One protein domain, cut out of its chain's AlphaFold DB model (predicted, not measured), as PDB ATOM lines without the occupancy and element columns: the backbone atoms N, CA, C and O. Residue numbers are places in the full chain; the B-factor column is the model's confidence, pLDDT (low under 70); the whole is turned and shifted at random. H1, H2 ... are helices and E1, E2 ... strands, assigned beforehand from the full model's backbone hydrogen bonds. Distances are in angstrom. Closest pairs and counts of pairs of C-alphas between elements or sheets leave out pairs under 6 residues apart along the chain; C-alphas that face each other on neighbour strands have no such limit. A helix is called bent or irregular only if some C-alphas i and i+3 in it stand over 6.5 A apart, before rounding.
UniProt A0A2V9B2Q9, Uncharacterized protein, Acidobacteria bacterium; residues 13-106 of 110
ATOM      1  N   PHE A  13     177.399 193.272 288.650       91.94
ATOM      2  CA  PHE A  13     177.481 193.459 290.089       91.94
ATOM      3  C   PHE A  13     176.082 193.532 290.683       91.94
ATOM      4  O   PHE A  13     175.158 194.011 290.029       91.94
ATOM      5  N   PHE A  14     175.913 193.071 291.917       89.06
ATOM      6  CA  PHE A  14     174.636 193.148 292.609       89.06
ATOM      7  C   PHE A  14     174.755 193.713 294.018       89.06
ATOM      8  O   PHE A  14     175.798 193.620 294.667       89.06
ATOM      9  N   TYR A  15     173.636 194.256 294.486       86.50
ATOM     10  CA  TYR A  15     173.378 194.579 295.881       86.50
ATOM     11  C   TYR A  15     172.023 194.003 296.289       86.50
ATOM     12  O   TYR A  15     171.022 194.274 295.622       86.50
ATOM     13  N   SER A  16     171.967 193.223 297.368       79.00
ATOM     14  CA  SER A  16     170.701 192.736 297.918       79.00
ATOM     15  C   SER A  16     170.117 193.766 298.888       79.00
ATOM     16  O   SER A  16     170.713 194.046 299.933       79.00
ATOM     17  N   ASP A  17     168.944 194.310 298.570       68.94
ATOM     18  CA  ASP A  17     168.264 195.273 299.438       68.94
ATOM     19  C   ASP A  17     167.407 194.558 300.491       68.94
ATOM     20  O   ASP A  17     166.327 194.035 300.203       68.94
ATOM     21  N   SER A  18     167.883 194.573 301.735       55.81
ATOM     22  CA  SER A  18     167.192 194.018 302.900       55.81
ATOM     23  C   SER A  18     165.932 194.781 303.307       55.81
ATOM     24  O   SER A  18     165.146 194.280 304.104       55.81
ATOM     25  N   ARG A  19     165.703 195.989 302.779       53.66
ATOM     26  CA  ARG A  19     164.495 196.769 303.094       53.66
ATOM     27  C   ARG A  19     163.275 196.260 302.334       53.66
ATOM     28  O   ARG A  19     162.159 196.387 302.824       53.66
ATOM     29  N   LYS A  20     163.472 195.635 301.169       51.56
ATOM     30  CA  LYS A  20     162.374 195.127 300.328       51.56
ATOM     31  C   LYS A  20     161.891 193.725 300.714       51.56
ATOM     32  O   LYS A  20     160.829 193.313 300.262       51.56
ATOM     33  N   THR A  21     162.609 193.016 301.586       47.97
ATOM     34  CA  THR A  21     162.111 191.784 302.227       47.97
ATOM     35  C   THR A  21     161.119 192.073 303.360       47.97
ATOM     36  O   THR A  21     160.408 191.168 303.789       47.97
ATOM     37  N   SER A  22     161.013 193.331 303.814       44.09
ATOM     38  CA  SER A  22     160.174 193.748 304.948       44.09
ATOM     39  C   SER A  22     158.661 193.684 304.693       44.09
ATOM     40  O   SER A  22     157.895 193.739 305.653       44.09
ATOM     41  N   ASP A  23     158.205 193.566 303.443       46.53
ATOM     42  CA  ASP A  23     156.771 193.637 303.116       46.53
ATOM     43  C   ASP A  23     156.012 192.305 303.236       46.53
ATOM     44  O   ASP A  23     154.803 192.255 303.003       46.53
ATOM     45  N   ARG A  24     156.658 191.195 303.616       46.25
ATOM     46  CA  ARG A  24     155.955 189.912 303.785       46.25
ATOM     47  C   ARG A  24     156.525 189.087 304.930       46.25
ATOM     48  O   ARG A  24     157.359 188.224 304.699       46.25
ATOM     49  N   VAL A  25     156.027 189.331 306.144       43.12
ATOM     50  CA  VAL A  25     155.467 188.341 307.096       43.12
ATOM     51  C   VAL A  25     155.403 189.008 308.474       43.12
ATOM     52  O   VAL A  25     156.398 189.124 309.186       43.12
ATOM     53  N   VAL A  26     154.201 189.428 308.869       40.88
ATOM     54  CA  VAL A  26     153.897 189.782 310.260       40.88
ATOM     55  C   VAL A  26     154.107 188.529 311.120       40.88
ATOM     56  O   VAL A  26     153.472 187.504 310.879       40.88
ATOM     57  N   GLY A  27     155.005 188.596 312.107       37.78
ATOM     58  CA  GLY A  27     155.097 187.592 313.176       37.78
ATOM     59  C   GLY A  27     156.211 186.543 313.080       37.78
ATOM     60  O   GLY A  27     156.213 185.616 313.887       37.78
ATOM     61  N   LYS A  28     157.181 186.665 312.166       40.53
ATOM     62  CA  LYS A  28     158.422 185.869 312.233       40.53
ATOM     63  C   LYS A  28     159.631 186.790 312.388       40.53
ATOM     64  O   LYS A  28     159.632 187.855 311.773       40.53
ATOM     65  N   PRO A  29     160.649 186.414 313.190       37.88
ATOM     66  CA  PRO A  29     161.914 187.131 313.189       37.88
ATOM     67  C   PRO A  29     162.403 187.164 311.746       37.88
ATOM     68  O   PRO A  29     162.609 186.118 311.129       37.88
ATOM     69  N   ASN A  30     162.476 188.373 311.194       42.81
ATOM     70  CA  ASN A  30     162.974 188.598 309.850       42.81
ATOM     71  C   ASN A  30     164.373 187.968 309.818       42.81
ATOM     72  O   ASN A  30     165.198 188.367 310.651       42.81
ATOM     73  N   PRO A  31     164.651 186.954 308.972       42.50
ATOM     74  CA  PRO A  31     166.013 186.470 308.841       42.50
ATOM     75  C   PRO A  31     166.819 187.707 308.496       42.50
ATOM     76  O   PRO A  31     166.470 188.398 307.538       42.50
ATOM     77  N   GLN A  32     167.787 188.045 309.354       44.25
ATOM     78  CA  GLN A  32     168.714 189.148 309.149       44.25
ATOM     79  C   GLN A  32     169.092 189.107 307.676       44.25
ATOM     80  O   GLN A  32     169.806 188.203 307.252       44.25
ATOM     81  N   THR A  33     168.492 189.976 306.863       48.91
ATOM     82  CA  THR A  33     168.739 189.928 305.432       48.91
ATOM     83  C   THR A  33     170.091 190.596 305.332       48.91
ATOM     84  O   THR A  33     170.199 191.821 305.388       48.91
ATOM     85  N   ILE A  34     171.135 189.773 305.395       52.34
ATOM     86  CA  ILE A  34     172.512 190.225 305.342       52.34
ATOM     87  C   ILE A  34     172.625 190.917 303.986       52.34
ATOM     88  O   ILE A  34     172.463 190.284 302.949       52.34
ATOM     89  N   GLY A  35     172.785 192.240 304.003       66.75
ATOM     90  CA  GLY A  35     172.934 193.020 302.783       66.75
ATOM     91  C   GLY A  35     174.226 192.599 302.099       66.75
ATOM     92  O   GLY A  35     175.307 192.959 302.559       66.75
ATOM     93  N   TRP A  36     174.115 191.806 301.040       78.56
ATOM     94  CA  TRP A  36     175.232 191.331 300.246       78.56
ATOM     95  C   TRP A  36     175.487 192.261 299.076       78.56
ATOM     96  O   TRP A  36     174.568 192.702 298.386       78.56
ATOM     97  N   SER A  37     176.764 192.508 298.836       87.88
ATOM     98  CA  SER A  37     177.274 193.009 297.570       87.88
ATOM     99  C   SER A  37     178.100 191.921 296.912       87.88
ATOM    100  O   SER A  37     178.803 191.175 297.597       87.88
ATOM    101  N   GLY A  38     178.042 191.833 295.591       92.19
ATOM    102  CA  GLY A  38     178.791 190.812 294.882       92.19
ATOM    103  C   GLY A  38     178.859 191.012 293.382       92.19
ATOM    104  O   GLY A  38     178.338 191.983 292.840       92.19
ATOM    105  N   GLN A  39     179.501 190.058 292.720       94.06
ATOM    106  CA  GLN A  39     179.544 189.926 291.271       94.06
ATOM    107  C   GLN A  39     179.020 188.552 290.869       94.06
ATOM    108  O   GLN A  39     179.334 187.547 291.509       94.06
ATOM    109  N   PHE A  40     178.253 188.481 289.788       93.25
ATOM    110  CA  PHE A  40     177.919 187.198 289.183       93.25
ATOM    111  C   PHE A  40     179.120 186.647 288.433       93.25
ATOM    112  O   PHE A  40     179.653 187.279 287.523       93.25
ATOM    113  N   LEU A  41     179.490 185.418 288.764       93.38
ATOM    114  CA  LEU A  41     180.492 184.659 288.022       93.38
ATOM    115  C   LEU A  41     179.847 183.793 286.931       93.38
ATOM    116  O   LEU A  41     180.534 183.336 286.024       93.38
ATOM    117  N   GLY A  42     178.529 183.594 287.008       90.19
ATOM    118  CA  GLY A  42     177.724 182.928 285.991       90.19
ATOM    119  C   GLY A  42     176.760 181.903 286.577       90.19
ATOM    120  O   GLY A  42     176.518 181.861 287.785       90.19
ATOM    121  N   LEU A  43     176.195 181.071 285.707       88.69
ATOM    122  CA  LEU A  43     175.332 179.961 286.103       88.69
ATOM    123  C   LEU A  43     176.187 178.758 286.511       88.69
ATOM    124  O   LEU A  43     177.041 178.312 285.750       88.69
ATOM    125  N   ALA A  44     175.941 178.225 287.706       87.62
ATOM    126  CA  ALA A  44     176.519 176.954 288.139       87.62
ATOM    127  C   ALA A  44     175.686 175.769 287.627       87.62
ATOM    128  O   ALA A  44     176.234 174.747 287.224       87.62
ATOM    129  N   SER A  45     174.363 175.919 287.640       86.62
ATOM    130  CA  SER A  45     173.385 174.981 287.088       86.62
ATOM    131  C   SER A  45     172.065 175.726 286.819       86.62
ATOM    132  O   SER A  45     171.939 176.898 287.194       86.62
ATOM    133  N   PRO A  46     171.070 175.114 286.149       85.69
ATOM    134  CA  PRO A  46     169.772 175.752 285.946       85.69
ATOM    135  C   PRO A  46     169.154 176.217 287.274       85.69
ATOM    136  O   PRO A  46     168.902 175.413 288.167       85.69
ATOM    137  N   GLY A  47     168.925 177.526 287.406       82.62
ATOM    138  CA  GLY A  47     168.352 178.129 288.615       82.62
ATOM    139  C   GLY A  47     169.334 178.352 289.774       82.62
ATOM    140  O   GLY A  47     168.889 178.772 290.842       82.62
ATOM    141  N   LEU A  48     170.638 178.119 289.586       87.00
ATOM    142  CA  LEU A  48     171.665 178.326 290.608       87.00
ATOM    143  C   LEU A  48     172.826 179.163 290.066       87.00
ATOM    144  O   LEU A  48     173.503 178.788 289.105       87.00
ATOM    145  N   TYR A  49     173.094 180.283 290.724       88.94
ATOM    146  CA  TYR A  49     174.171 181.192 290.365       88.94
ATOM    147  C   TYR A  49     175.421 180.942 291.170       88.94
ATOM    148  O   TYR A  49     175.348 180.685 292.367       88.94
ATOM    149  N   ARG A  50     176.571 181.121 290.529       92.88
ATOM    150  CA  ARG A  50     177.833 181.339 291.216       92.88
ATOM    151  C   ARG A  50     178.064 182.837 291.342       92.88
ATOM    152  O   ARG A  50     178.043 183.559 290.345       92.88
ATOM    153  N   VAL A  51     178.320 183.289 292.561       92.38
ATOM    154  CA  VAL A  51     178.603 184.691 292.863       92.38
ATOM    155  C   VAL A  51     179.896 184.824 293.656       92.38
ATOM    156  O   VAL A  51     180.231 183.949 294.452       92.38
ATOM    157  N   GLN A  52     180.606 185.926 293.448       94.50
ATOM    158  CA  GLN A  52     181.650 186.412 294.341       94.50
ATOM    159  C   GLN A  52     181.013 187.414 295.298       94.50
ATOM    160  O   GLN A  52     180.464 188.414 294.846       94.50
ATOM    161  N   VAL A  53     181.081 187.160 296.600       91.69
ATOM    162  CA  VAL A  53     180.651 188.110 297.631       91.69
ATOM    163  C   VAL A  53     181.816 189.039 297.952       91.69
ATOM    164  O   VAL A  53     182.963 188.590 298.057       91.69
ATOM    165  N   PHE A  54     181.509 190.323 298.106       90.00
ATOM    166  CA  PHE A  54     182.448 191.346 298.548       90.00
ATOM    167  C   PHE A  54     182.116 191.810 299.959       90.00
ATOM    168  O   PHE A  54     180.942 191.929 300.326       90.00
ATOM    169  N   ASP A  55     183.159 192.125 300.717       84.56
ATOM    170  CA  ASP A  55     183.036 192.831 301.979       84.56
ATOM    171  C   ASP A  55     182.387 194.199 301.760       84.56
ATOM    172  O   ASP A  55     182.713 194.932 300.824       84.56
ATOM    173  N   ARG A  56     181.435 194.546 302.623       74.62
ATOM    174  CA  ARG A  56     180.621 195.743 302.417       74.62
ATOM    175  C   ARG A  56     181.441 197.022 302.572       74.62
ATOM    176  O   ARG A  56     181.176 197.987 301.855       74.62
ATOM    177  N   GLU A  57     182.402 197.034 303.491       77.12
ATOM    178  CA  GLU A  57     183.172 198.230 303.841       77.12
ATOM    179  C   GLU A  57     184.359 198.430 302.904       77.12
ATOM    180  O   GLU A  57     184.571 199.522 302.379       77.12
ATOM    181  N   THR A  58     185.104 197.358 302.665       81.94
ATOM    182  CA  THR A  58     186.360 197.377 301.911       81.94
ATOM    183  C   THR A  58     186.182 197.040 300.433       81.94
ATOM    184  O   THR A  58     187.101 197.271 299.652       81.94
ATOM    185  N   GLN A  59     185.019 196.503 300.035       82.06
ATOM    186  CA  GLN A  59     184.737 195.994 298.683       82.06
ATOM    187  C   GLN A  59     185.724 194.908 298.218       82.06
ATOM    188  O   GLN A  59     185.846 194.637 297.023       82.06
ATOM    189  N   GLN A  60     186.425 194.260 299.153       88.12
ATOM    190  CA  GLN A  60     187.346 193.174 298.840       88.12
ATOM    191  C   GLN A  60     186.607 191.837 298.697       88.12
ATOM    192  O   GLN A  60     185.599 191.621 299.376       88.12
ATOM    193  N   PRO A  61     187.074 190.924 297.825       91.56
ATOM    194  CA  PRO A  61     186.485 189.595 297.692       91.56
ATOM    195  C   PRO A  61     186.571 188.828 299.018       91.56
ATOM    196  O   PRO A  61     187.657 188.661 299.562       91.56
ATOM    197  N   LEU A  62     185.430 188.350 299.518       91.50
ATOM    198  CA  LEU A  62     185.333 187.559 300.750       91.50
ATOM    199  C   LEU A  62     185.281 186.065 300.433       91.50
ATOM    200  O   LEU A  62     186.179 185.305 300.778       91.50
ATOM    201  N   GLU A  63     184.223 185.646 299.744       94.31
ATOM    202  CA  GLU A  63     183.969 184.239 299.444       94.31
ATOM    203  C   GLU A  63     183.159 184.075 298.158       94.31
ATOM    204  O   GLU A  63     182.418 184.971 297.748       94.31
ATOM    205  N   GLN A  64     183.279 182.907 297.530       94.62
ATOM    206  CA  GLN A  64     182.375 182.507 296.456       94.62
ATOM    207  C   GLN A  64     181.230 181.679 297.016       94.62
ATOM    208  O   GLN A  64     181.439 180.785 297.833       94.62
ATOM    209  N   ARG A  65     180.017 181.934 296.528       90.69
ATOM    210  CA  ARG A  65     178.814 181.227 296.966       90.69
ATOM    211  C   ARG A  65     177.973 180.775 295.791       90.69
ATOM    212  O   ARG A  65     178.014 181.359 294.707       90.69
ATOM    213  N   LEU A  66     177.182 179.739 296.046       90.56
ATOM    214  CA  LEU A  66     176.096 179.329 295.173       90.56
ATOM    215  C   LEU A  66     174.787 179.891 295.723       90.56
ATOM    216  O   LEU A  66     174.499 179.705 296.905       90.56
ATOM    217  N   VAL A  67     174.023 180.590 294.887       86.38
ATOM    218  CA  VAL A  67     172.783 181.256 295.302       86.38
ATOM    219  C   VAL A  67     171.637 180.890 294.359       86.38
ATOM    220  O   VAL A  67     171.782 181.051 293.142       86.38
ATOM    221  N   PRO A  68     170.509 180.381 294.884       84.88
ATOM    222  CA  PRO A  68     169.319 180.130 294.086       84.88
ATOM    223  C   PRO A  68     168.831 181.397 293.383       84.88
ATOM    224  O   PRO A  68     168.733 182.465 293.983       84.88
ATOM    225  N   ALA A  69     168.447 181.275 292.113       79.31
ATOM    226  CA  ALA A  69     167.890 182.384 291.338       79.31
ATOM    227  C   ALA A  69     166.616 182.973 291.966       79.31
ATOM    228  O   ALA A  69     166.321 184.153 291.796       79.31
ATOM    229  N   VAL A  70     165.873 182.155 292.717       76.75
ATOM    230  CA  VAL A  70     164.676 182.579 293.454       76.75
ATOM    231  C   VAL A  70     164.991 183.554 294.588       76.75
ATOM    232  O   VAL A  70     164.130 184.331 294.964       76.75
ATOM    233  N   ASP A  71     166.224 183.613 295.087       76.19
ATOM    234  CA  ASP A  71     166.587 184.547 296.163       76.19
ATOM    235  C   ASP A  71     166.921 185.956 295.631       76.19
ATOM    236  O   ASP A  71     167.200 186.886 296.392       76.19
ATOM    237  N   MET A  72     166.855 186.149 294.310       73.44
ATOM    238  CA  MET A  72     167.245 187.390 293.638       73.44
ATOM    239  C   MET A  72     166.158 188.458 293.563       73.44
ATOM    240  O   MET A  72     166.383 189.523 292.985       73.44
ATOM    241  N   HIS A  73     164.981 188.212 294.139       71.06
ATOM    242  CA  HIS A  73     163.816 189.097 294.025       71.06
ATOM    243  C   HIS A  73     164.095 190.570 294.375       71.06
ATOM    244  O   HIS A  73     163.397 191.456 293.882       71.06
ATOM    245  N   TYR A  74     165.122 190.847 295.181       74.75
ATOM    246  CA  TYR A  74     165.460 192.194 295.647       74.75
ATOM    247  C   TYR A  74     166.869 192.646 295.268       74.75
ATOM    248  O   TYR A  74     167.418 193.552 295.897       74.75
ATOM    249  N   TRP A  75     167.474 192.020 294.257       83.56
ATOM    250  CA  TRP A  75     168.815 192.390 293.831       83.56
ATOM    251  C   TRP A  75     168.754 193.568 292.870       83.56
ATOM    252  O   TRP A  75     168.057 193.556 291.853       83.56
ATOM    253  N   LEU A  76     169.497 194.610 293.213       86.19
ATOM    254  CA  LEU A  76     169.821 195.690 292.300       86.19
ATOM    255  C   LEU A  76     171.060 195.276 291.519       86.19
ATOM    256  O   LEU A  76     172.018 194.812 292.127       86.19
ATOM    257  N   ILE A  77     171.019 195.430 290.198       89.12
ATOM    258  CA  ILE A  77     172.078 194.998 289.283       89.12
ATOM    259  C   ILE A  77     172.770 196.233 288.709       89.12
ATOM    260  O   ILE A  77     172.107 197.196 288.321       89.12
ATOM    261  N   PHE A  78     174.095 196.185 288.650       90.38
ATOM    262  CA  PHE A  78     174.967 197.250 288.173       90.38
ATOM    263  C   PHE A  78     175.952 196.697 287.144       90.38
ATOM    264  O   PHE A  78     176.420 195.565 287.260       90.38
ATOM    265  N   GLU A  79     176.311 197.520 286.162       91.25
ATOM    266  CA  GLU A  79     177.259 197.136 285.107       91.25
ATOM    267  C   GLU A  79     178.706 197.029 285.615       91.25
ATOM    268  O   GLU A  79     179.512 196.304 285.044       91.25
ATOM    269  N   ASN A  80     179.059 197.745 286.687       91.38
ATOM    270  CA  ASN A  80     180.419 197.773 287.219       91.38
ATOM    271  C   ASN A  80     180.470 198.060 288.732       91.38
ATOM    272  O   ASN A  80     179.479 198.468 289.349       91.38
ATOM    273  N   LEU A  81     181.658 197.860 289.313       88.44
ATOM    274  CA  LEU A  81     181.927 198.054 290.739       88.44
ATOM    275  C   LEU A  81     181.753 199.517 291.181       88.44
ATOM    276  O   LEU A  81     181.301 199.770 292.295       88.44
ATOM    277  N   GLU A  82     182.053 200.492 290.318       90.75
ATOM    278  CA  GLU A  82     181.879 201.915 290.643       90.75
ATOM    279  C   GLU A  82     180.405 202.291 290.835       90.75
ATOM    280  O   GLU A  82     180.061 203.026 291.764       90.75
ATOM    281  N   GLY A  83     179.522 201.777 289.974       90.44
ATOM    282  CA  GLY A  83     178.078 201.976 290.077       90.44
ATOM    283  C   GLY A  83     177.518 201.389 291.371       90.44
ATOM    284  O   GLY A  83     176.776 202.066 292.087       90.44
ATOM    285  N   LEU A  84     177.945 200.169 291.709       89.25
ATOM    286  CA  LEU A  84     177.607 199.515 292.973       89.25
ATOM    287  C   LEU A  84     178.114 200.321 294.182       89.25
ATOM    288  O   LEU A  84     177.340 200.634 295.088       89.25
ATOM    289  N   SER A  85     179.396 200.697 294.184       87.62
ATOM    290  CA  SER A  85     180.029 201.444 295.278       87.62
ATOM    291  C   SER A  85     179.308 202.768 295.542       87.62
ATOM    292  O   SER A  85     178.947 203.078 296.680       87.62
ATOM    293  N   ARG A  86     178.977 203.513 294.481       89.94
ATOM    294  CA  ARG A  86     178.204 204.759 294.582       89.94
ATOM    295  C   ARG A  86     176.832 204.538 295.216       89.94
ATOM    296  O   ARG A  86     176.421 205.329 296.062       89.94
ATOM    297  N   HIS A  87     176.132 203.469 294.835       87.38
ATOM    298  CA  HIS A  87     174.840 203.133 295.429       87.38
ATOM    299  C   HIS A  87     174.962 202.851 296.932       87.38
ATOM    300  O   HIS A  87     174.202 203.410 297.722       87.38
ATOM    301  N   ILE A  88     175.953 202.055 297.341       84.12
ATOM    302  CA  ILE A  88     176.200 201.733 298.755       84.12
ATOM    303  C   ILE A  88     176.494 203.002 299.567       84.12
ATOM    304  O   ILE A  88     175.943 203.169 300.657       84.12
ATOM    305  N   GLN A  89     177.308 203.921 299.036       86.00
ATOM    306  CA  GLN A  89     177.610 205.195 299.702       86.00
ATOM    307  C   GLN A  89     176.372 206.086 299.850       86.00
ATOM    308  O   GLN A  89     176.188 206.712 300.894       86.00
ATOM    309  N   ASN A  90     175.491 206.116 298.847       87.44
ATOM    310  CA  ASN A  90     174.234 206.858 298.942       87.44
ATOM    311  C   ASN A  90     173.323 206.276 300.031       87.44
ATOM    312  O   ASN A  90     172.851 207.022 300.886       87.44
ATOM    313  N   VAL A  91     173.156 204.948 300.073       82.44
ATOM    314  CA  VAL A  91     172.378 204.274 301.127       82.44
ATOM    315  C   VAL A  91     172.975 204.536 302.515       82.44
ATOM    316  O   VAL A  91     172.234 204.778 303.465       82.44
ATOM    317  N   LYS A  92     174.307 204.528 302.649       82.88
ATOM    318  CA  LYS A  92     174.987 204.861 303.911       82.88
ATOM    319  C   LYS A  92     174.632 206.275 304.381       82.88
ATOM    320  O   LYS A  92     174.220 206.437 305.526       82.88
ATOM    321  N   ARG A  93     174.723 207.272 303.495       85.44
ATOM    322  CA  ARG A  93     174.383 208.670 303.814       85.44
ATOM    323  C   ARG A  93     172.921 208.839 304.218       85.44
ATOM    324  O   ARG A  93     172.638 209.569 305.161       85.44
ATOM    325  N   GLU A  94     171.997 208.160 303.536       84.19
ATOM    326  CA  GLU A  94     170.573 208.172 303.897       84.19
ATOM    327  C   GLU A  94     170.343 207.636 305.316       84.19
ATOM    328  O   GLU A  94     169.590 208.227 306.090       84.19
ATOM    329  N   ILE A  95     171.019 206.541 305.680       80.12
ATOM    330  CA  ILE A  95     170.931 205.951 307.022       80.12
ATOM    331  C   ILE A  95     171.515 206.904 308.072       80.12
ATOM    332  O   ILE A  95     170.883 207.135 309.099       80.12
ATOM    333  N   GLU A  96     172.691 207.480 307.819       84.38
ATOM    334  CA  GLU A  96     173.327 208.446 308.727       84.38
ATOM    335  C   GLU A  96     172.443 209.681 308.947       84.38
ATOM    336  O   GLU A  96     172.246 210.103 310.087       84.38
ATOM    337  N   ALA A  97     171.841 210.211 307.879       82.62
ATOM    338  CA  ALA A  97     170.903 211.325 307.959       82.62
ATOM    339  C   ALA A  97     169.641 210.961 308.758       82.62
ATOM    340  O   ALA A  97     169.196 211.747 309.594       82.62
ATOM    341  N   ALA A  98     169.087 209.760 308.558       78.44
ATOM    342  CA  ALA A  98     167.931 209.281 309.315       78.44
ATOM    343  C   ALA A  98     168.246 209.107 310.812       78.44
ATOM    344  O   ALA A  98     167.432 209.470 311.663       78.44
ATOM    345  N   ILE A  99     169.437 208.601 311.149       81.88
ATOM    346  CA  ILE A  99     169.911 208.496 312.536       81.88
ATOM    347  C   ILE A  99     170.070 209.891 313.148       81.88
ATOM    348  O   ILE A  99     169.593 210.128 314.258       81.88
ATOM    349  N   ALA A 100     170.696 210.826 312.430       84.88
ATOM    350  CA  ALA A 100     170.874 212.197 312.894       84.88
ATOM    351  C   ALA A 100     169.526 212.896 313.143       84.88
ATOM    352  O   ALA A 100     169.348 213.498 314.199       84.88
ATOM    353  N   ALA A 101     168.563 212.750 312.227       82.44
ATOM    354  CA  ALA A 101     167.212 213.295 312.366       82.44
ATOM    355  C   ALA A 101     166.453 212.695 313.562       82.44
ATOM    356  O   ALA A 101     165.779 213.410 314.303       82.44
ATOM    357  N   ARG A 102     166.593 211.384 313.800       81.06
ATOM    358  CA  ARG A 102     166.020 210.727 314.983       81.06
ATOM    359  C   ARG A 102     166.628 211.264 316.280       81.06
ATOM    360  O   ARG A 102     165.910 211.446 317.260       81.06
ATOM    361  N   ASN A 103     167.933 211.520 316.288       80.88
ATOM    362  CA  ASN A 103     168.637 212.027 317.464       80.88
ATOM    363  C   ASN A 103     168.333 213.513 317.730       80.88
ATOM    364  O   ASN A 103     168.239 213.905 318.889       80.88
ATOM    365  N   SER A 104     168.134 214.331 316.691       77.38
ATOM    366  CA  SER A 104     167.774 215.749 316.837       77.38
ATOM    367  C   SER A 104     166.299 215.970 317.192       77.38
ATOM    368  O   SER A 104     165.985 216.920 317.907       77.38
ATOM    369  N   GLY A 105     165.399 215.068 316.784       58.50
ATOM    370  CA  GLY A 105     163.986 215.077 317.188       58.50
ATOM    371  C   GLY A 105     163.730 214.738 318.666       58.50
ATOM    372  O   GLY A 105     162.632 214.965 319.155       58.50
ATOM    373  N   CYS A 106     164.734 214.236 319.396       48.03
ATOM    374  CA  CYS A 106     164.636 213.867 320.817       48.03
ATOM    375  C   CYS A 106     164.936 215.041 321.784       48.03
ATOM    376  O   CYS A 106     164.880 214.875 322.999       48.03
TER     377      CYS A 106
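AT A GLANCE: This is residues 13 to 106 of the 110 residues of an uncharacterized protein of Acidobacteria bacterium (UniProt A0A2V9B2Q9). A strongly twisted sheet of five strands makes the body; the long helix H3 begins over E1 and, only just, E5, and then sticks out as an arm, residues 90 to 106, of which 90 to 104 belong to H3. Residues 23 to 29 also stick out, and short H2 lies beside the strands. The printed part has 94 residues with three named helices and five named strands, in chain order E1 H1 E2 E3 E4 H2 E5 H3. The sheet runs E4 E3 E2 E1 E5, antiparallel throughout; the class is mixed. It is only just loose, close to compact, with a radius of gyration of the C-alphas of 15.3 A and spans of 52 by 36 by 20 A.

IN THESE COORDINATES: Find C-alpha 13 at (177.481, 193.459, 290.089), where E1, residues 13 to 16, begins. E2, residues 37 to 45, covers 21.2 A and bends by 64 degrees at residue 41; E3, residues 48 to 54, covers 18.7 A; E4, residues 61 to 68, covers 19.9 A; E5 is residues 75 to 78. H1 is residues 20 to 23, and H2, residues 69 to 74, is irregular: C-alphas 71 and 74 are 7.7 A apart. H3, residues 81 to 104, runs 34.6 A to C-alpha 104 at (167.774, 215.749, 316.837).

HOW THE PARTS SIT: E2, E3 and E4 form a meander, each strand the antiparallel neighbour of the one before; look at N 41 and O 50, 2.8 A, and N 51 and O 65, 2.9 A. Between the antiparallel neighbours E1 and E2, N 14 and O 38 are within hydrogen-bond range at 2.8 A, and between the antiparallel neighbours E1 and E5, N 13 and O 78 are within hydrogen-bond range at 2.9 A. H3 is on the sheet, along E1 at 3 degrees on the local plane; their closest C-alphas, Phe 13 and Leu 81, are 6.4 A apart. H2 is on the sheet, over none of its strands. H1 is not on the sheet; it is close to H2 but not clearly touching, with the C-alphas of Lys 20 and Tyr 74 closest at 6.3 A. In H3 every O i to N i+4 pair is within hydrogen-bond range; H2 has 0 of 2, and 1 of 3 O i to N i+3 pairs, while H1 is too short for an O i to N i+4 pair.

THE WHOLE: The C-alphas farthest apart, of Ser 45 and Cys 106, are 52.2 A apart. The printed part has no cut, and the link from H1 to E2 is long, 13 residues. Look for pLDDT under 70 at residues 17 to 35 and 105 to 106.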